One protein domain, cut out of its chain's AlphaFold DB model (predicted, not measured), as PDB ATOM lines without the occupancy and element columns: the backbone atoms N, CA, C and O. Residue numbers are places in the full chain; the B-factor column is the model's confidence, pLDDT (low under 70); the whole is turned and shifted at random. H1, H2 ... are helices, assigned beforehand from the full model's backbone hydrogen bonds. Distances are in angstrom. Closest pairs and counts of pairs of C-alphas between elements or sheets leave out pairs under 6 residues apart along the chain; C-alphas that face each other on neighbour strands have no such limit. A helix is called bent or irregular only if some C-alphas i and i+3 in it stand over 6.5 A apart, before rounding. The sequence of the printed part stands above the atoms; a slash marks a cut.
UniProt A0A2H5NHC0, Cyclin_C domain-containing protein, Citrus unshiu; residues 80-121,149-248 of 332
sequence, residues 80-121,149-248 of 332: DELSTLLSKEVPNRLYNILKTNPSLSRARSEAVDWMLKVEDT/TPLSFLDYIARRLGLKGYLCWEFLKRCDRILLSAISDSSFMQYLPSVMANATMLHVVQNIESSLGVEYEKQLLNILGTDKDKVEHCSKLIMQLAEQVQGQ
ATOM      1  N   ASP A  80      43.428  34.417   7.069       79.00
ATOM      2  CA  ASP A  80      44.665  33.645   7.141       79.00
ATOM      3  C   ASP A  80      44.365  32.140   7.058       79.00
ATOM      4  O   ASP A  80      45.116  31.396   6.428       79.00
ATOM      5  N   GLU A  81      43.234  31.684   7.616       86.19
ATOM      6  CA  GLU A  81      42.794  30.283   7.575       86.19
ATOM      7  C   GLU A  81      42.472  29.823   6.144       86.19
ATOM      8  O   GLU A  81      43.084  28.873   5.657       86.19
ATOM      9  N   LEU A  82      41.570  30.508   5.431       87.69
ATOM     10  CA  LEU A  82      41.229  30.144   4.050       87.69
ATOM     11  C   LEU A  82      42.388  30.358   3.093       87.69
ATOM     12  O   LEU A  82      42.609  29.516   2.229       87.69
ATOM     13  N   SER A  83      43.163  31.427   3.266       88.00
ATOM     14  CA  SER A  83      44.389  31.621   2.489       88.00
ATOM     15  C   SER A  83      45.349  30.451   2.707       88.00
ATOM     16  O   SER A  83      45.926  29.927   1.754       88.00
ATOM     17  N   THR A  84      45.462  29.967   3.948       90.00
ATOM     18  CA  THR A  84      46.246  28.774   4.274       90.00
ATOM     19  C   THR A  84      45.659  27.518   3.622       90.00
ATOM     20  O   THR A  84      46.421  26.763   3.017       90.00
ATOM     21  N   LEU A  85      44.343  27.294   3.688       90.81
ATOM     22  CA  LEU A  85      43.676  26.144   3.063       90.81
ATOM     23  C   LEU A  85      43.861  26.137   1.542       90.81
ATOM     24  O   LEU A  85      44.304  25.132   0.991       90.81
ATOM     25  N   LEU A  86      43.607  27.267   0.880       90.12
ATOM     26  CA  LEU A  86      43.784  27.434  -0.564       90.12
ATOM     27  C   LEU A  86      45.255  27.286  -0.975       90.12
ATOM     28  O   LEU A  86      45.549  26.663  -1.989       90.12
ATOM     29  N   SER A  87      46.205  27.789  -0.178       90.56
ATOM     30  CA  SER A  87      47.640  27.636  -0.478       90.56
ATOM     31  C   SER A  87      48.142  26.192  -0.346       90.56
ATOM     32  O   SER A  87      49.079  25.793  -1.039       90.56
ATOM     33  N   LYS A  88      47.530  25.403   0.547       90.94
ATOM     34  CA  LYS A  88      47.835  23.981   0.759       90.94
ATOM     35  C   LYS A  88      47.059  23.067  -0.184       90.94
ATOM     36  O   LYS A  88      47.325  21.865  -0.221       90.94
ATOM     37  N   GLU A  89      46.103  23.612  -0.919       92.56
ATOM     38  CA  GLU A  89      45.291  22.858  -1.847       92.56
ATOM     39  C   GLU A  89      46.122  22.406  -3.054       92.56
ATOM     40  O   GLU A  89      46.778  23.195  -3.732       92.56
ATOM     41  N   VAL A  90      46.100  21.102  -3.339       87.62
ATOM     42  CA  VAL A  90      46.861  20.514  -4.445       87.62
ATOM     43  C   VAL A  90      45.936  19.623  -5.278       87.62
ATOM     44  O   VAL A  90      45.222  18.798  -4.706       87.62
ATOM     45  N   PRO A  91      45.971  19.715  -6.623       87.31
ATOM     46  CA  PRO A  91      45.253  18.786  -7.489       87.31
ATOM     47  C   PRO A  91      45.644  17.334  -7.214       87.31
ATOM     48  O   PRO A  91      46.815  17.021  -6.962       87.31
ATOM     49  N   ASN A  92      44.690  16.413  -7.345       87.06
ATOM     50  CA  ASN A  92      44.983  15.007  -7.127       87.06
ATOM     51  C   ASN A  92      45.914  14.457  -8.223       87.06
ATOM     52  O   ASN A  92      45.521  14.256  -9.374       87.06
ATOM     53  N   ARG A  93      47.166  14.162  -7.853       85.12
ATOM     54  CA  ARG A  93      48.201  13.670  -8.781       85.12
ATOM     55  C   ARG A  93      47.863  12.309  -9.399       85.12
ATOM     56  O   ARG A  93      48.402  11.976 -10.452       85.12
ATOM     57  N   LEU A  94      46.983  11.529  -8.768       86.69
ATOM     58  CA  LEU A  94      46.617  10.186  -9.219       86.69
ATOM     59  C   LEU A  94      45.512  10.185 -10.282       86.69
ATOM     60  O   LEU A  94      45.330   9.166 -10.947       86.69
ATOM     61  N   TYR A  95      44.806  11.303 -10.493       87.81
ATOM     62  CA  TYR A  95      43.678  11.361 -11.429       87.81
ATOM     63  C   TYR A  95      44.058  10.889 -12.842       87.81
ATOM     64  O   TYR A  95      43.385  10.029 -13.406       87.81
ATOM     65  N   ASN A  96      45.175  11.369 -13.399       87.81
ATOM     66  CA  ASN A  96      45.603  10.985 -14.751       87.81
ATOM     67  C   ASN A  96      45.941   9.489 -14.865       87.81
ATOM     68  O   ASN A  96      45.683   8.868 -15.898       87.81
ATOM     69  N   ILE A  97      46.490   8.897 -13.800       88.94
ATOM     70  CA  ILE A  97      46.816   7.466 -13.744       88.94
ATOM     71  C   ILE A  97      45.523   6.647 -13.748       88.94
ATOM     72  O   ILE A  97      45.401   5.684 -14.499       88.94
ATOM     73  N   LEU A  98      44.527   7.053 -12.959       88.56
ATOM     74  CA  LEU A  98      43.243   6.354 -12.874       88.56
ATOM     75  C   LEU A  98      42.405   6.529 -14.140       88.56
ATOM     76  O   LEU A  98      41.790   5.574 -14.605       88.56
ATOM     77  N   LYS A  99      42.453   7.714 -14.751       87.94
ATOM     78  CA  LYS A  99      41.798   8.002 -16.030       87.94
ATOM     79  C   LYS A  99      42.319   7.120 -17.165       87.94
ATOM     80  O   LYS A  99      41.553   6.714 -18.031       87.94
ATOM     81  N   THR A 100      43.619   6.833 -17.174       91.31
ATOM     82  CA  THR A 100      44.260   6.003 -18.207       91.31
ATOM     83  C   THR A 100      44.157   4.503 -17.928       91.31
ATOM     84  O   THR A 100      44.336   3.710 -18.848       91.31
ATOM     85  N   ASN A 101      43.818   4.103 -16.696       92.62
ATOM     86  CA  ASN A 101      43.756   2.703 -16.268       92.62
ATOM     87  C   ASN A 101      42.383   2.362 -15.656       92.62
ATOM     88  O   ASN A 101      42.225   2.396 -14.432       92.62
ATOM     89  N   PRO A 102      41.394   1.960 -16.480       90.44
ATOM     90  CA  PRO A 102      40.046   1.634 -16.007       90.44
ATOM     91  C   PRO A 102      39.998   0.513 -14.960       90.44
ATOM     92  O   PRO A 102      39.141   0.525 -14.081       90.44
ATOM     93  N   SER A 103      40.920  -0.453 -15.027       92.69
ATOM     94  CA  SER A 103      41.032  -1.531 -14.037       92.69
ATOM     95  C   SER A 103      41.413  -1.006 -12.654       92.69
ATOM     96  O   SER A 103      40.812  -1.409 -11.663       92.69
ATOM     97  N   LEU A 104      42.373  -0.080 -12.585       91.81
ATOM     98  CA  LEU A 104      42.804   0.536 -11.333       91.81
ATOM     99  C   LEU A 104      41.730   1.476 -10.776       91.81
ATOM    100  O   LEU A 104      41.482   1.467  -9.575       91.81
ATOM    101  N   SER A 105      41.064   2.245 -11.645       89.25
ATOM    102  CA  SER A 105      39.892   3.049 -11.270       89.25
ATOM    103  C   SER A 105      38.805   2.175 -10.633       89.25
ATOM    104  O   SER A 105      38.366   2.475  -9.525       89.25
ATOM    105  N   ARG A 106      38.465   1.036 -11.256       90.50
ATOM    106  CA  ARG A 106      37.494   0.081 -10.705       90.50
ATOM    107  C   ARG A 106      37.944  -0.514  -9.372       90.50
ATOM    108  O   ARG A 106      37.172  -0.480  -8.424       90.50
ATOM    109  N   ALA A 107      39.181  -1.005  -9.283       92.19
ATOM    110  CA  ALA A 107      39.712  -1.573  -8.044       92.19
ATOM    111  C   ALA A 107      39.701  -0.552  -6.894       92.19
ATOM    112  O   ALA A 107      39.380  -0.897  -5.762       92.19
ATOM    113  N   ARG A 108      39.998   0.720  -7.189       91.94
ATOM    114  CA  ARG A 108      39.892   1.817  -6.222       91.94
ATOM    115  C   ARG A 108      38.449   2.013  -5.761       91.94
ATOM    116  O   ARG A 108      38.218   2.083  -4.563       91.94
ATOM    117  N   SER A 109      37.500   2.112  -6.690       90.50
ATOM    118  CA  SER A 109      36.080   2.285  -6.360       90.50
ATOM    119  C   SER A 109      35.540   1.123  -5.527       90.50
ATOM    120  O   SER A 109      34.857   1.361  -4.541       90.50
ATOM    121  N   GLU A 110      35.893  -0.117  -5.877       90.69
ATOM    122  CA  GLU A 110      35.521  -1.312  -5.110       90.69
ATOM    123  C   GLU A 110      36.142  -1.312  -3.711       90.69
ATOM    124  O   GLU A 110      35.463  -1.666  -2.754       90.69
ATOM    125  N   ALA A 111      37.402  -0.886  -3.573       90.88
ATOM    126  CA  ALA A 111      38.057  -0.780  -2.272       90.88
ATOM    127  C   ALA A 111      37.408   0.291  -1.384       90.88
ATOM    128  O   ALA A 111      37.167   0.031  -0.210       90.88
ATOM    129  N   VAL A 112      37.094   1.470  -1.935       89.38
ATOM    130  CA  VAL A 112      36.413   2.547  -1.194       89.38
ATOM    131  C   VAL A 112      35.009   2.112  -0.778       89.38
ATOM    132  O   VAL A 112      34.651   2.263   0.383       89.38
ATOM    133  N   ASP A 113      34.239   1.511  -1.684       86.38
ATOM    134  CA  ASP A 113      32.913   0.969  -1.372       86.38
ATOM    135  C   ASP A 113      32.982  -0.124  -0.292       86.38
ATOM    136  O   ASP A 113      32.160  -0.144   0.620       86.38
ATOM    137  N   TRP A 114      34.004  -0.985  -0.335       86.81
ATOM    138  CA  TRP A 114      34.276  -1.946   0.735       86.81
ATOM    139  C   TRP A 114      34.570  -1.266   2.070       86.81
ATOM    140  O   TRP A 114      34.005  -1.675   3.079       86.81
ATOM    141  N   MET A 115      35.428  -0.239   2.088       86.00
ATOM    142  CA  MET A 115      35.761   0.510   3.305       86.00
ATOM    143  C   MET A 115      34.531   1.186   3.916       86.00
ATOM    144  O   MET A 115      34.401   1.193   5.131       86.00
ATOM    145  N   LEU A 116      33.618   1.701   3.090       82.88
ATOM    146  CA  LEU A 116      32.376   2.327   3.557       82.88
ATOM    147  C   LEU A 116      31.336   1.315   4.065       82.88
ATOM    148  O   LEU A 116      30.431   1.698   4.790       82.88
ATOM    149  N   LYS A 117      31.436   0.036   3.688       81.69
ATOM    150  CA  LYS A 117      30.491  -1.027   4.092       81.69
ATOM    151  C   LYS A 117      30.973  -1.882   5.257       81.69
ATOM    152  O   LYS A 117      30.227  -2.728   5.743       81.69
ATOM    153  N   VAL A 118      32.236  -1.737   5.649       78.44
ATOM    154  CA  VAL A 118      32.901  -2.637   6.601       78.44
ATOM    155  C   VAL A 118      32.415  -2.462   8.047       78.44
ATOM    156  O   VAL A 118      32.719  -3.304   8.891       78.44
ATOM    157  N   GLU A 119      31.641  -1.406   8.309       61.69
ATOM    158  CA  GLU A 119      31.185  -0.933   9.623       61.69
ATOM    159  C   GLU A 119      30.546  -2.038  10.494       61.69
ATOM    160  O   GLU A 119      30.806  -2.102  11.691       61.69
ATOM    161  N   ASP A 120      29.859  -3.017   9.888       59.69
ATOM    162  CA  ASP A 120      29.146  -4.086  10.616       59.69
ATOM    163  C   ASP A 120      29.893  -5.429  10.704       59.69
ATOM    164  O   ASP A 120      29.387  -6.430  11.232       59.69
ATOM    165  N   THR A 121      31.099  -5.511  10.146       67.94
ATOM    166  CA  THR A 121      31.828  -6.781  10.034       67.94
ATOM    167  C   THR A 121      32.949  -6.880  11.057       67.94
ATOM    168  O   THR A 121      33.931  -6.147  11.012       67.94
ATOM    169  N   THR A 149      41.053  18.510   2.512       91.06
ATOM    170  CA  THR A 149      39.857  17.798   2.049       91.06
ATOM    171  C   THR A 149      38.716  18.784   1.797       91.06
ATOM    172  O   THR A 149      38.733  19.893   2.337       91.06
ATOM    173  N   PRO A 150      37.700  18.413   0.992       92.44
ATOM    174  CA  PRO A 150      36.511  19.247   0.827       92.44
ATOM    175  C   PRO A 150      35.843  19.582   2.171       92.44
ATOM    176  O   PRO A 150      35.342  20.688   2.336       92.44
ATOM    177  N   LEU A 151      35.917  18.670   3.150       91.19
ATOM    178  CA  LEU A 151      35.377  18.851   4.503       91.19
ATOM    179  C   LEU A 151      35.959  20.082   5.208       91.19
ATOM    180  O   LEU A 151      35.219  20.816   5.850       91.19
ATOM    181  N   SER A 152      37.257  20.361   5.040       91.06
ATOM    182  CA  SER A 152      37.894  21.541   5.644       91.06
ATOM    183  C   SER A 152      37.294  22.852   5.128       91.06
ATOM    184  O   SER A 152      37.123  23.800   5.887       91.06
ATOM    185  N   PHE A 153      36.947  22.909   3.839       91.44
ATOM    186  CA  PHE A 153      36.265  24.067   3.262       91.44
ATOM    187  C   PHE A 153      34.796  24.125   3.684       91.44
ATOM    188  O   PHE A 153      34.293  25.212   3.950       91.44
ATOM    189  N   LEU A 154      34.115  22.978   3.778       90.00
ATOM    190  CA  LEU A 154      32.731  22.916   4.254       90.00
ATOM    191  C   LEU A 154      32.594  23.448   5.677       90.00
ATOM    192  O   LEU A 154      31.742  24.298   5.907       90.00
ATOM    193  N   ASP A 155      33.438  22.984   6.599       86.50
ATOM    194  CA  ASP A 155      33.446  23.445   7.987       86.50
ATOM    195  C   ASP A 155      33.658  24.962   8.063       86.50
ATOM    196  O   ASP A 155      32.874  25.693   8.673       86.50
ATOM    197  N   TYR A 156      34.668  25.450   7.343       86.00
ATOM    198  CA  TYR A 156      34.968  26.870   7.256       86.00
ATOM    199  C   TYR A 156      33.777  27.697   6.759       86.00
ATOM    200  O   TYR A 156      33.420  28.712   7.362       86.00
ATOM    201  N   ILE A 157      33.130  27.277   5.670       83.75
ATOM    202  CA  ILE A 157      31.996  28.016   5.107       83.75
ATOM    203  C   ILE A 157      30.759  27.865   6.003       83.75
ATOM    204  O   ILE A 157      30.036  28.836   6.193       83.75
ATOM    205  N   ALA A 158      30.512  26.702   6.604       81.81
ATOM    206  CA  ALA A 158      29.381  26.496   7.505       81.81
ATOM    207  C   ALA A 158      29.455  27.416   8.734       81.81
ATOM    208  O   ALA A 158      28.465  28.081   9.055       81.81
ATOM    209  N   ARG A 159      30.647  27.554   9.339       79.25
ATOM    210  CA  ARG A 159      30.915  28.551  10.392       79.25
ATOM    211  C   ARG A 159      30.637  29.973   9.909       79.25
ATOM    212  O   ARG A 159      30.038  30.766  10.633       79.25
ATOM    213  N   ARG A 160      31.021  30.295   8.669       75.88
ATOM    214  CA  ARG A 160      30.807  31.625   8.072       75.88
ATOM    215  C   ARG A 160      29.363  31.974   7.826       75.88
ATOM    216  O   ARG A 160      28.976  33.109   8.069       75.88
ATOM    217  N   LEU A 161      28.575  31.018   7.353       72.25
ATOM    218  CA  LEU A 161      27.152  31.216   7.099       72.25
ATOM    219  C   LEU A 161      26.373  31.471   8.394       72.25
ATOM    220  O   LEU A 161      25.191  31.781   8.337       72.25
ATOM    221  N   GLY A 162      27.004  31.354   9.567       67.06
ATOM    222  CA  GLY A 162      26.331  31.565  10.842       67.06
ATOM    223  C   GLY A 162      25.260  30.509  11.108       67.06
ATOM    224  O   GLY A 162      24.335  30.759  11.881       67.06
ATOM    225  N   LEU A 163      25.374  29.338  10.470       68.81
ATOM    226  CA  LEU A 163      24.573  28.166  10.802       68.81
ATOM    227  C   LEU A 163      24.916  27.765  12.242       68.81
ATOM    228  O   LEU A 163      26.082  27.552  12.566       68.81
ATOM    229  N   LYS A 164      23.914  27.673  13.118       71.38
ATOM    230  CA  LYS A 164      24.106  27.325  14.535       71.38
ATOM    231  C   LYS A 164      23.336  26.065  14.913       71.38
ATOM    232  O   LYS A 164      22.261  25.805  14.370       71.38
ATOM    233  N   GLY A 165      23.891  25.316  15.867       77.56
ATOM    234  CA  GLY A 165      23.273  24.128  16.454       77.56
ATOM    235  C   GLY A 165      22.914  23.064  15.413       77.56
ATOM    236  O   GLY A 165      23.693  22.777  14.502       77.56
ATOM    237  N   TYR A 166      21.703  22.516  15.530       79.62
ATOM    238  CA  TYR A 166      21.199  21.428  14.686       79.62
ATOM    239  C   TYR A 166      21.229  21.742  13.182       79.62
ATOM    240  O   TYR A 166      21.558  20.871  12.385       79.62
ATOM    241  N   LEU A 167      20.957  22.987  12.769       77.81
ATOM    242  CA  LEU A 167      20.924  23.344  11.344       77.81
ATOM    243  C   LEU A 167      22.300  23.218  10.679       77.81
ATOM    244  O   LEU A 167      22.389  22.796   9.528       77.81
ATOM    245  N   CYS A 168      23.371  23.561  11.403       81.75
ATOM    246  CA  CYS A 168      24.744  23.402  10.923       81.75
ATOM    247  C   CYS A 168      25.101  21.923  10.790       81.75
ATOM    248  O   CYS A 168      25.560  21.478   9.737       81.75
ATOM    249  N   TRP A 169      24.816  21.157  11.843       83.00
ATOM    250  CA  TRP A 169      25.041  19.718  11.876       83.00
ATOM    251  C   TRP A 169      24.319  19.004  10.735       83.00
ATOM    252  O   TRP A 169      24.933  18.244   9.993       83.00
ATOM    253  N   GLU A 170      23.040  19.306  10.546       84.06
ATOM    254  CA  GLU A 170      22.176  18.660   9.565       84.06
ATOM    255  C   GLU A 170      22.540  19.061   8.122       84.06
ATOM    256  O   GLU A 170      22.482  18.250   7.193       84.06
ATOM    257  N   PHE A 171      22.986  20.304   7.915       85.38
ATOM    258  CA  PHE A 171      23.543  20.751   6.638       85.38
ATOM    259  C   PHE A 171      24.861  20.035   6.307       85.38
ATOM    260  O   PHE A 171      25.010  19.492   5.207       85.38
ATOM    261  N   LEU A 172      25.800  19.993   7.257       86.25
ATOM    262  CA  LEU A 172      27.083  19.312   7.089       86.25
ATOM    263  C   LEU A 172      26.887  17.805   6.899       86.25
ATOM    264  O   LEU A 172      27.448  17.249   5.965       86.25
ATOM    265  N   LYS A 173      25.988  17.167   7.659       86.75
ATOM    266  CA  LYS A 173      25.630  15.746   7.509       86.75
ATOM    267  C   LYS A 173      25.142  15.433   6.091       86.75
ATOM    268  O   LYS A 173      25.525  14.414   5.514       86.75
ATOM    269  N   ARG A 174      24.332  16.308   5.478       87.38
ATOM    270  CA  ARG A 174      23.940  16.157   4.062       87.38
ATOM    271  C   ARG A 174      25.132  16.278   3.114       87.38
ATOM    272  O   ARG A 174      25.234  15.482   2.180       87.38
ATOM    273  N   CYS A 175      26.017  17.245   3.347       90.50
ATOM    274  CA  CYS A 175      27.221  17.422   2.539       90.50
ATOM    275  C   CYS A 175      28.159  16.209   2.644       90.50
ATOM    276  O   CYS A 175      28.620  15.710   1.617       90.50
ATOM    277  N   ASP A 176      28.373  15.691   3.852       89.94
ATOM    278  CA  ASP A 176      29.224  14.534   4.133       89.94
ATOM    279  C   ASP A 176      28.756  13.307   3.356       89.94
ATOM    280  O   ASP A 176      29.543  12.663   2.669       89.94
ATOM    281  N   ARG A 177      27.449  13.027   3.359       88.38
ATOM    282  CA  ARG A 177      26.876  11.905   2.599       88.38
ATOM    283  C   ARG A 177      27.113  12.020   1.092       88.38
ATOM    284  O   ARG A 177      27.405  11.026   0.418       88.38
ATOM    285  N   ILE A 178      27.002  13.227   0.544       90.19
ATOM    286  CA  ILE A 178      27.297  13.479  -0.871       90.19
ATOM    287  C   ILE A 178      28.792  13.289  -1.144       90.19
ATOM    288  O   ILE A 178      29.161  12.650  -2.124       90.19
ATOM    289  N   LEU A 179      29.666  13.793  -0.274       92.62
ATOM    290  CA  LEU A 179      31.108  13.613  -0.432       92.62
ATOM    291  C   LEU A 179      31.515  12.140  -0.334       92.62
ATOM    292  O   LEU A 179      32.301  11.679  -1.158       92.62
ATOM    293  N   LEU A 180      30.949  11.384   0.608       89.25
ATOM    294  CA  LEU A 180      31.222   9.956   0.776       89.25
ATOM    295  C   LEU A 180      30.743   9.120  -0.420       89.25
ATOM    296  O   LEU A 180      31.401   8.163  -0.820       89.25
ATOM    297  N   SER A 181      29.633   9.497  -1.053       87.62
ATOM    298  CA  SER A 181      29.236   8.865  -2.318       87.62
ATOM    299  C   SER A 181      30.148   9.287  -3.480       87.62
ATOM    300  O   SER A 181      30.478   8.462  -4.337       87.62
ATOM    301  N   ALA A 182      30.629  10.533  -3.489       91.06
ATOM    302  CA  ALA A 182      31.520  11.049  -4.522       91.06
ATOM    303  C   ALA A 182      32.940  10.451  -4.467       91.06
ATOM    304  O   ALA A 182      33.539  10.239  -5.519       91.06
ATOM    305  N   ILE A 183      33.495  10.128  -3.289       90.06
ATOM    306  CA  ILE A 183      34.865   9.570  -3.187       90.06
ATOM    307  C   ILE A 183      35.020   8.231  -3.918       90.06
ATOM    308  O   ILE A 183      36.103   7.940  -4.446       90.06
ATOM    309  N   SER A 184      33.942   7.446  -3.995       86.88
ATOM    310  CA  SER A 184      33.899   6.172  -4.712       86.88
ATOM    311  C   SER A 184      34.071   6.373  -6.215       86.88
ATOM    312  O   SER A 184      34.759   5.584  -6.868       86.88
ATOM    313  N   ASP A 185      33.547   7.462  -6.777       88.62
ATOM    314  CA  ASP A 185      33.712   7.771  -8.192       88.62
ATOM    315  C   ASP A 185      35.035   8.515  -8.453       88.62
ATOM    316  O   ASP A 185      35.359   9.561  -7.890       88.62
ATOM    317  N   SER A 186      35.860   7.935  -9.328       88.44
ATOM    318  CA  SER A 186      37.158   8.509  -9.698       88.44
ATOM    319  C   SER A 186      37.045   9.774 -10.544       88.44
ATOM    320  O   SER A 186      38.022  10.520 -10.640       88.44
ATOM    321  N   SER A 187      35.867  10.044 -11.117       88.31
ATOM    322  CA  SER A 187      35.591  11.259 -11.884       88.31
ATOM    323  C   SER A 187      35.795  12.524 -11.041       88.31
ATOM    324  O   SER A 187      36.335  13.510 -11.541       88.31
ATOM    325  N   PHE A 188      35.486  12.471  -9.741       91.12
ATOM    326  CA  PHE A 188      35.604  13.616  -8.838       91.12
ATOM    327  C   PHE A 188      37.045  13.968  -8.461       91.12
ATOM    328  O   PHE A 188      37.321  15.094  -8.055       91.12
ATOM    329  N   MET A 189      38.006  13.064  -8.672       89.88
ATOM    330  CA  MET A 189      39.418  13.336  -8.377       89.88
ATOM    331  C   MET A 189      40.039  14.406  -9.281       89.88
ATOM    332  O   MET A 189      41.144  14.868  -9.004       89.88
ATOM    333  N   GLN A 190      39.371  14.779 -10.376       91.19
ATOM    334  CA  GLN A 190      39.833  15.853 -11.257       91.19
ATOM    335  C   GLN A 190      39.623  17.248 -10.667       91.19
ATOM    336  O   GLN A 190      40.240  18.205 -11.139       91.19
ATOM    337  N   TYR A 191      38.734  17.374  -9.681       92.69
ATOM    338  CA  TYR A 191      38.410  18.646  -9.056       92.69
ATOM    339  C   TYR A 191      39.294  18.903  -7.844       92.69
ATOM    340  O   TYR A 191      39.790  17.992  -7.180       92.69
ATOM    341  N   LEU A 192      39.484  20.188  -7.576       93.44
ATOM    342  CA  LEU A 192      40.113  20.672  -6.361       93.44
ATOM    343  C   LEU A 192      39.136  20.517  -5.176       93.44
ATOM    344  O   LEU A 192      37.928  20.673  -5.381       93.44
ATOM    345  N   PRO A 193      39.616  20.207  -3.961       93.25
ATOM    346  CA  PRO A 193      38.796  20.175  -2.748       93.25
ATOM    347  C   PRO A 193      37.825  21.362  -2.544       93.25
ATOM    348  O   PRO A 193      36.688  21.144  -2.139       93.25
ATOM    349  N   SER A 194      38.225  22.585  -2.883       94.06
ATOM    350  CA  SER A 194      37.453  23.832  -2.845       94.06
ATOM    351  C   SER A 194      36.286  23.811  -3.832       94.06
ATOM    352  O   SER A 194      35.153  24.135  -3.482       94.06
ATOM    353  N   VAL A 195      36.540  23.355  -5.062       94.25
ATOM    354  CA  VAL A 195      35.516  23.170  -6.102       94.25
ATOM    355  C   VAL A 195      34.523  22.086  -5.688       94.25
ATOM    356  O   VAL A 195      33.320  22.270  -5.857       94.25
ATOM    357  N   MET A 196      35.017  20.977  -5.127       94.19
ATOM    358  CA  MET A 196      34.179  19.899  -4.599       94.19
ATOM    359  C   MET A 196      33.264  20.406  -3.483       94.19
ATOM    360  O   MET A 196      32.061  20.182  -3.548       94.19
ATOM    361  N   ALA A 197      33.811  21.136  -2.506       93.62
ATOM    362  CA  ALA A 197      33.036  21.721  -1.417       93.62
ATOM    363  C   ALA A 197      31.940  22.656  -1.951       93.62
ATOM    364  O   ALA A 197      30.770  22.470  -1.624       93.62
ATOM    365  N   ASN A 198      32.289  23.579  -2.855       92.75
ATOM    366  CA  ASN A 198      31.324  24.491  -3.471       92.75
ATOM    367  C   ASN A 198      30.204  23.764  -4.211       92.75
ATOM    368  O   ASN A 198      29.031  24.075  -4.014       92.75
ATOM    369  N   ALA A 199      30.550  22.783  -5.045       93.69
ATOM    370  CA  ALA A 199      29.567  22.014  -5.794       93.69
ATOM    371  C   ALA A 199      28.632  21.220  -4.867       93.69
ATOM    372  O   ALA A 199      27.424  21.186  -5.101       93.69
ATOM    373  N   THR A 200      29.167  20.631  -3.793       93.00
ATOM    374  CA  THR A 200      28.379  19.909  -2.789       93.00
ATOM    375  C   THR A 200      27.432  20.839  -2.035       93.00
ATOM    376  O   THR A 200      26.238  20.550  -1.969       93.00
ATOM    377  N   MET A 201      27.923  21.965  -1.509       90.44
ATOM    378  CA  MET A 201      27.084  22.929  -0.785       90.44
ATOM    379  C   MET A 201      25.984  23.486  -1.679       90.44
ATOM    380  O   MET A 201      24.825  23.538  -1.274       90.44
ATOM    381  N   LEU A 202      26.333  23.849  -2.915       89.25
ATOM    382  CA  LEU A 202      25.374  24.336  -3.896       89.25
ATOM    383  C   LEU A 202      24.289  23.291  -4.176       89.25
ATOM    384  O   LEU A 202      23.109  23.635  -4.192       89.25
ATOM    385  N   HIS A 203      24.666  22.020  -4.339       88.94
ATOM    386  CA  HIS A 203      23.704  20.940  -4.537       88.94
ATOM    387  C   HIS A 203      22.767  20.783  -3.330       88.94
ATOM    388  O   HIS A 203      21.554  20.665  -3.505       88.94
ATOM    389  N   VAL A 204      23.283  20.823  -2.098       87.19
ATOM    390  CA  VAL A 204      22.447  20.739  -0.884       87.19
ATOM    391  C   VAL A 204      21.467  21.909  -0.805       87.19
ATOM    392  O   VAL A 204      20.280  21.686  -0.570       87.19
ATOM    393  N   VAL A 205      21.922  23.135  -1.074       84.88
ATOM    394  CA  VAL A 205      21.051  24.323  -1.080       84.88
ATOM    395  C   VAL A 205      19.989  24.234  -2.172       84.88
ATOM    396  O   VAL A 205      18.822  24.486  -1.894       84.88
ATOM    397  N   GLN A 206      20.345  23.799  -3.383       83.62
ATOM    398  CA  GLN A 206      19.390  23.623  -4.485       83.62
ATOM    399  C   GLN A 206      18.315  22.569  -4.186       83.62
ATOM    400  O   GLN A 206      17.180  22.715  -4.642       83.62
ATOM    401  N   ASN A 207      18.654  21.525  -3.422       78.69
ATOM    402  CA  ASN A 207      17.691  20.512  -2.984       78.69
ATOM    403  C   ASN A 207      16.711  21.036  -1.922       78.69
ATOM    404  O   ASN A 207      15.591  20.534  -1.843       78.69
ATOM    405  N   ILE A 208      17.123  22.005  -1.097       75.88
ATOM    406  CA  ILE A 208      16.293  22.588  -0.032       75.88
ATOM    407  C   ILE A 208      15.441  23.738  -0.585       75.88
ATOM    408  O   ILE A 208      14.225  23.746  -0.411       75.88
ATOM    409  N   GLU A 209      16.069  24.686  -1.282       75.38
ATOM    410  CA  GLU A 209      15.422  25.883  -1.815       75.38
ATOM    411  C   GLU A 209      16.028  26.281  -3.172       75.38
ATOM    412  O   GLU A 209      17.029  26.994  -3.279       75.38
ATOM    413  N   SER A 210      15.390  25.825  -4.250       71.31
ATOM    414  CA  SER A 210      15.871  26.021  -5.624       71.31
ATOM    415  C   SER A 210      15.903  27.486  -6.076       71.31
ATOM    416  O   SER A 210      16.716  27.841  -6.929       71.31
ATOM    417  N   SER A 211      15.074  28.359  -5.491       67.94
ATOM    418  CA  SER A 211      15.046  29.800  -5.784       67.94
ATOM    419  C   SER A 211      16.276  30.553  -5.280       67.94
ATOM    420  O   SER A 211      16.631  31.577  -5.863       67.94
ATOM    421  N   LEU A 212      16.940  30.055  -4.233       70.31
ATOM    422  CA  LEU A 212      18.085  30.719  -3.600       70.31
ATOM    423  C   LEU A 212      19.436  30.295  -4.201       70.31
ATOM    424  O   LEU A 212      20.454  30.953  -3.989       70.31
ATOM    425  N   GLY A 213      19.449  29.213  -4.987       73.56
ATOM    426  CA  GLY A 213      20.675  28.584  -5.475       73.56
ATOM    427  C   GLY A 213      21.599  29.516  -6.265       73.56
ATOM    428  O   GLY A 213      22.811  29.417  -6.119       73.56
ATOM    429  N   VAL A 214      21.053  30.448  -7.054       78.19
ATOM    430  CA  VAL A 214      21.854  31.352  -7.907       78.19
ATOM    431  C   VAL A 214      22.603  32.410  -7.088       78.19
ATOM    432  O   VAL A 214      23.757  32.722  -7.383       78.19
ATOM    433  N   GLU A 215      21.972  32.958  -6.046       79.81
ATOM    434  CA  GLU A 215      22.620  33.946  -5.176       79.81
ATOM    435  C   GLU A 215      23.679  33.272  -4.295       79.81
ATOM    436  O   GLU A 215      24.789  33.779  -4.142       79.81
ATOM    437  N   TYR A 216      23.377  32.067  -3.804       79.25
ATOM    438  CA  TYR A 216      24.321  31.265  -3.033       79.25
ATOM    439  C   TYR A 216      25.535  30.828  -3.862       79.25
ATOM    440  O   TYR A 216      26.666  30.911  -3.388       79.25
ATOM    441  N   GLU A 217      25.331  30.439  -5.125       83.31
ATOM    442  CA  GLU A 217      26.420  30.151  -6.063       83.31
ATOM    443  C   GLU A 217      27.357  31.356  -6.188       83.31
ATOM    444  O   GLU A 217      28.568  31.225  -6.018       83.31
ATOM    445  N   LYS A 218      26.805  32.550  -6.423       84.50
ATOM    446  CA  LYS A 218      27.598  33.776  -6.544       84.50
ATOM    447  C   LYS A 218      28.392  34.075  -5.267       84.50
ATOM    448  O   LYS A 218      29.559  34.456  -5.361       84.50
ATOM    449  N   GLN A 219      27.795  33.873  -4.091       83.62
ATOM    450  CA  GLN A 219      28.473  34.048  -2.802       83.62
ATOM    451  C   GLN A 219      29.616  33.042  -2.614       83.62
ATOM    452  O   GLN A 219      30.733  33.444  -2.300       83.62
ATOM    453  N   LEU A 220      29.378  31.754  -2.868       85.25
ATOM    454  CA  LEU A 220      30.400  30.708  -2.758       85.25
ATOM    455  C   LEU A 220      31.563  30.915  -3.736       85.25
ATOM    456  O   LEU A 220      32.728  30.742  -3.369       85.25
ATOM    457  N   LEU A 221      31.259  31.324  -4.970       85.38
ATOM    458  CA  LEU A 221      32.275  31.666  -5.965       85.38
ATOM    459  C   LEU A 221      33.116  32.863  -5.512       85.38
ATOM    460  O   LEU A 221      34.329  32.854  -5.708       85.38
ATOM    461  N   ASN A 222      32.497  33.864  -4.879       83.50
ATOM    462  CA  ASN A 222      33.205  35.026  -4.348       83.50
ATOM    463  C   ASN A 222      34.113  34.664  -3.160       83.50
ATOM    464  O   ASN A 222      35.234  35.153  -3.081       83.50
ATOM    465  N   ILE A 223      33.658  33.787  -2.258       82.75
ATOM    466  CA  ILE A 223      34.422  33.397  -1.060       82.75
ATOM    467  C   ILE A 223      35.633  32.541  -1.426       82.75
ATOM    468  O   ILE A 223      36.731  32.804  -0.946       82.75
ATOM    469  N   LEU A 224      35.451  31.505  -2.251       82.56
ATOM    470  CA  LEU A 224      36.527  30.553  -2.547       82.56
ATOM    471  C   LEU A 224      37.327  30.909  -3.804       82.56
ATOM    472  O   LEU A 224      38.357  30.289  -4.058       82.56
ATOM    473  N   GLY A 225      36.868  31.871  -4.610       81.75
ATOM    474  CA  GLY A 225      37.535  32.250  -5.857       81.75
ATOM    475  C   GLY A 225      37.608  31.109  -6.879       81.75
ATOM    476  O   GLY A 225      38.544  31.046  -7.677       81.75
ATOM    477  N   THR A 226      36.663  30.165  -6.835       86.25
ATOM    478  CA  THR A 226      36.679  28.972  -7.690       86.25
ATOM    479  C   THR A 226      36.181  29.260  -9.102       86.25
ATOM    480  O   THR A 226      35.378  30.157  -9.337       86.25
ATOM    481  N   ASP A 227      36.610  28.428 -10.047       86.88
ATOM    482  CA  ASP A 227      36.159  28.476 -11.436       86.88
ATOM    483  C   ASP A 227      34.684  28.057 -11.561       86.88
ATOM    484  O   ASP A 227      34.316  26.934 -11.200       86.88
ATOM    485  N   LYS A 228      33.850  28.967 -12.076       89.25
ATOM    486  CA  LYS A 228      32.407  28.755 -12.231       89.25
ATOM    487  C   LYS A 228      32.087  27.525 -13.079       89.25
ATOM    488  O   LYS A 228      31.248  26.719 -12.685       89.25
ATOM    489  N   ASP A 229      32.771  27.354 -14.206       90.44
ATOM    490  CA  ASP A 229      32.486  26.274 -15.149       90.44
ATOM    491  C   ASP A 229      32.794  24.908 -14.518       90.44
ATOM    492  O   ASP A 229      32.043  23.941 -14.686       90.44
ATOM    493  N   LYS A 230      33.869  24.824 -13.722       91.38
ATOM    494  CA  LYS A 230      34.212  23.612 -12.964       91.38
ATOM    495  C   LYS A 230      33.206  23.312 -11.860       91.38
ATOM    496  O   LYS A 230      32.868  22.142 -11.687       91.38
ATOM    497  N   VAL A 231      32.740  24.325 -11.127       92.12
ATOM    498  CA  VAL A 231      31.721  24.153 -10.077       92.12
ATOM    499  C   VAL A 231      30.405  23.681 -10.690       92.12
ATOM    500  O   VAL A 231      29.827  22.710 -10.206       92.12
ATOM    501  N   GLU A 232      29.965  24.286 -11.796       90.62
ATOM    502  CA  GLU A 232      28.734  23.892 -12.485       90.62
ATOM    503  C   GLU A 232      28.831  22.458 -13.026       90.62
ATOM    504  O   GLU A 232      27.917  21.647 -12.847       90.62
ATOM    505  N   HIS A 233      29.955  22.108 -13.655       93.25
ATOM    506  CA  HIS A 233      30.174  20.757 -14.164       93.25
ATOM    507  C   HIS A 233      30.243  19.721 -13.029       93.25
ATOM    508  O   HIS A 233      29.649  18.648 -13.136       93.25
ATOM    509  N   CYS A 234      30.922  20.035 -11.921       93.44
ATOM    510  CA  CYS A 234      30.975  19.167 -10.746       93.44
ATOM    511  C   CYS A 234      29.593  18.999 -10.096       93.44
ATOM    512  O   CYS A 234      29.210  17.882  -9.761       93.44
ATOM    513  N   SER A 235      28.810  20.076  -9.982       91.25
ATOM    514  CA  SER A 235      27.447  20.042  -9.435       91.25
ATOM    515  C   SER A 235      26.519  19.148 -10.267       91.25
ATOM    516  O   SER A 235      25.788  18.322  -9.720       91.25
ATOM    517  N   LYS A 236      26.621  19.206 -11.604       91.94
ATOM    518  CA  LYS A 236      25.884  18.297 -12.502       91.94
ATOM    519  C   LYS A 236      26.242  16.826 -12.272       91.94
ATOM    520  O   LYS A 236      25.343  15.991 -12.256       91.94
ATOM    521  N   LEU A 237      27.524  16.505 -12.075       92.81
ATOM    522  CA  LEU A 237      27.950  15.136 -11.757       92.81
ATOM    523  C   LEU A 237      27.419  14.676 -10.395       92.81
ATOM    524  O   LEU A 237      26.963  13.543 -10.274       92.81
ATOM    525  N   ILE A 238      27.436  15.549  -9.385       92.81
ATOM    526  CA  ILE A 238      26.863  15.264  -8.061       92.81
ATOM    527  C   ILE A 238      25.362  14.970  -8.172       92.81
ATOM    528  O   ILE A 238      24.874  14.020  -7.568       92.81
ATOM    529  N   MET A 239      24.630  15.742  -8.975       89.19
ATOM    530  CA  MET A 239      23.202  15.515  -9.194       89.19
ATOM    531  C   MET A 239      22.931  14.149  -9.844       89.19
ATOM    532  O   MET A 239      22.083  13.404  -9.362       89.19
ATOM    533  N   GLN A 240      23.705  13.774 -10.869       89.62
ATOM    534  CA  GLN A 240      23.615  12.448 -11.498       89.62
ATOM    535  C   GLN A 240      23.937  11.314 -10.515       89.62
ATOM    536  O   GLN A 240      23.266  10.282 -10.503       89.62
ATOM    537  N   LEU A 241      24.951  11.513  -9.670       88.12
ATOM    538  CA  LEU A 241      25.316  10.574  -8.613       88.12
ATOM    539  C   LEU A 241      24.152  10.385  -7.625       88.12
ATOM    540  O   LEU A 241      23.791   9.252  -7.308       88.12
ATOM    541  N   ALA A 242      23.526  11.477  -7.180       81.50
ATOM    542  CA  ALA A 242      22.391  11.440  -6.261       81.50
ATOM    543  C   ALA A 242      21.172  10.712  -6.864       81.50
ATOM    544  O   ALA A 242      20.517   9.928  -6.175       81.50
ATOM    545  N   GLU A 243      20.898  10.908  -8.156       82.00
ATOM    546  CA  GLU A 243      19.844  10.190  -8.890       82.00
ATOM    547  C   GLU A 243      20.131   8.684  -8.993       82.00
ATOM    548  O   GLU A 243      19.236   7.855  -8.800       82.00
ATOM    549  N   GLN A 244      21.387   8.307  -9.248       73.25
ATOM    550  CA  GLN A 244      21.795   6.905  -9.342       73.25
ATOM    551  C   GLN A 244      21.618   6.165  -8.008       73.25
ATOM    552  O   GLN A 244      21.162   5.020  -7.992       73.25
ATOM    553  N   VAL A 245      21.930   6.830  -6.892       65.31
ATOM    554  CA  VAL A 245      21.744   6.283  -5.540       65.31
ATOM    555  C   VAL A 245      20.255   6.082  -5.220       65.31
ATOM    556  O   VAL A 245      19.896   5.071  -4.621       65.31
ATOM    557  N   GLN A 246      19.365   6.970  -5.680       56.78
ATOM    558  CA  GLN A 246      17.911   6.814  -5.506       56.78
ATOM    559  C   GLN A 246      17.309   5.695  -6.381       56.78
ATOM    560  O   GLN A 246      16.346   5.044  -5.978       56.78
ATOM    561  N   GLY A 247      17.877   5.430  -7.563       51.19
ATOM    562  CA  GLY A 247      17.388   4.405  -8.496       51.19
ATOM    563  C   GLY A 247      17.791   2.959  -8.166       51.19
ATOM    564  O   GLY A 247      17.195   2.019  -8.694       51.19
ATOM    565  N   GLN A 248      18.786   2.750  -7.296       45.00
ATOM    566  CA  GLN A 248      19.339   1.422  -6.985       45.00
ATOM    567  C   GLN A 248      18.686   0.697  -5.793       45.00
ATOM    568  O   GLN A 248      19.131  -0.387  -5.420       45.00
TER     569      GLN A 248
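What this domain is: This is residues 80 to 121 and 149 to 248 of the 332 residues of the protein "Cyclin_C domain-containing protein" of Citrus unshiu (UniProt A0A2H5NHC0). The longest helix, H9, crosses H7, which runs through the middle of a helical body; H5 and H4, a hairpin, and H8, folded back beside H7, pack round the rest of it. H1 packs along H4, while at the other end H3 packs on the last residues of H5, 183 to 184, and H2 packs on the short H6 and meets H3 at a corner. The printed part has 142 residues with nine named helices, H1 to H9 in chain order, and no named strand: the class is all helix. It is compact, with a radius of gyration of the C-alphas of 15.5 A, and spans 42 by 33 by 27 A.

Where its parts are: Find C-alpha 228 at (32.407, 28.755, -12.231); from there H9 runs 28.9 A to C-alpha 247 at (17.388, 4.405, -8.496). H7, residues 193 to 208, is 22.8 A long, and H8 is residues 213 to 224. H5, residues 166 to 184, measures 27.8 A; H4 is residues 150 to 160. H1 begins at C-alpha 80, at (44.665, 33.645, 7.141), and ends at residue 88. H2 is residues 95 to 100. H3, residues 102 to 120, is 29.3 A long and irregular: C-alphas 117 and 120 are 7.3 A apart. H6 is residues 186 to 190, neither bent nor irregular, but only just: C-alphas 187 and 190 are 6.3 A apart.

How they stand to each other: Start at Ser 235 in H9: its C-alpha is 4.7 A from that of Ala 199, the closest pair where H9, with residues 230 to 239 alone, touches H7 at a steep tilt of 57 degrees. H5 touches H9 about perpendicular, at 87 degrees, closest at C-alphas 182 and 238, 7.2 A. H5 and H7, the hubs, touch at C-alphas 175 and 200, 6.0 A. H7 and H8 form a helical hairpin, closest at C-alphas 206 and 213, 5.2 A; H4 and H5 form another, closest at C-alphas 158 and 168, 6.5 A. H1 touches H4 at a shallow tilt of 16 degrees, opposite ways, closest at C-alphas 85 and 153, 7.7 A. H3 touches H5 at C-alphas 109 and 184, 4.8 A, and is apart from H7. H2 touches H6 at C-alphas 95 and 189, 5.6 A; H2 and H3 only just touch, only at the corner, with 3 pairs of C-alphas within 8 A, the closest being 98 and 105, 5.0 A. In H1, H2, H4, H7, H8 and H9 every O i to N i+4 pair is within hydrogen-bond range; H3 has 13 of 15, H5 14 of 15, and H6 0 of 1 but 2 of 2 O i to N i+3 pairs.

The domain as a whole: The farthest C-alphas, 121 and 215, are 44.4 A apart. Residues 122 to 148 are cut out, and C-alphas 121 and 149 stand 27.1 A apart. Of the links printed whole, none is long. Look for pLDDT under 70 at residues 119 to 121, 162 to 163, 211 and 245 to 248.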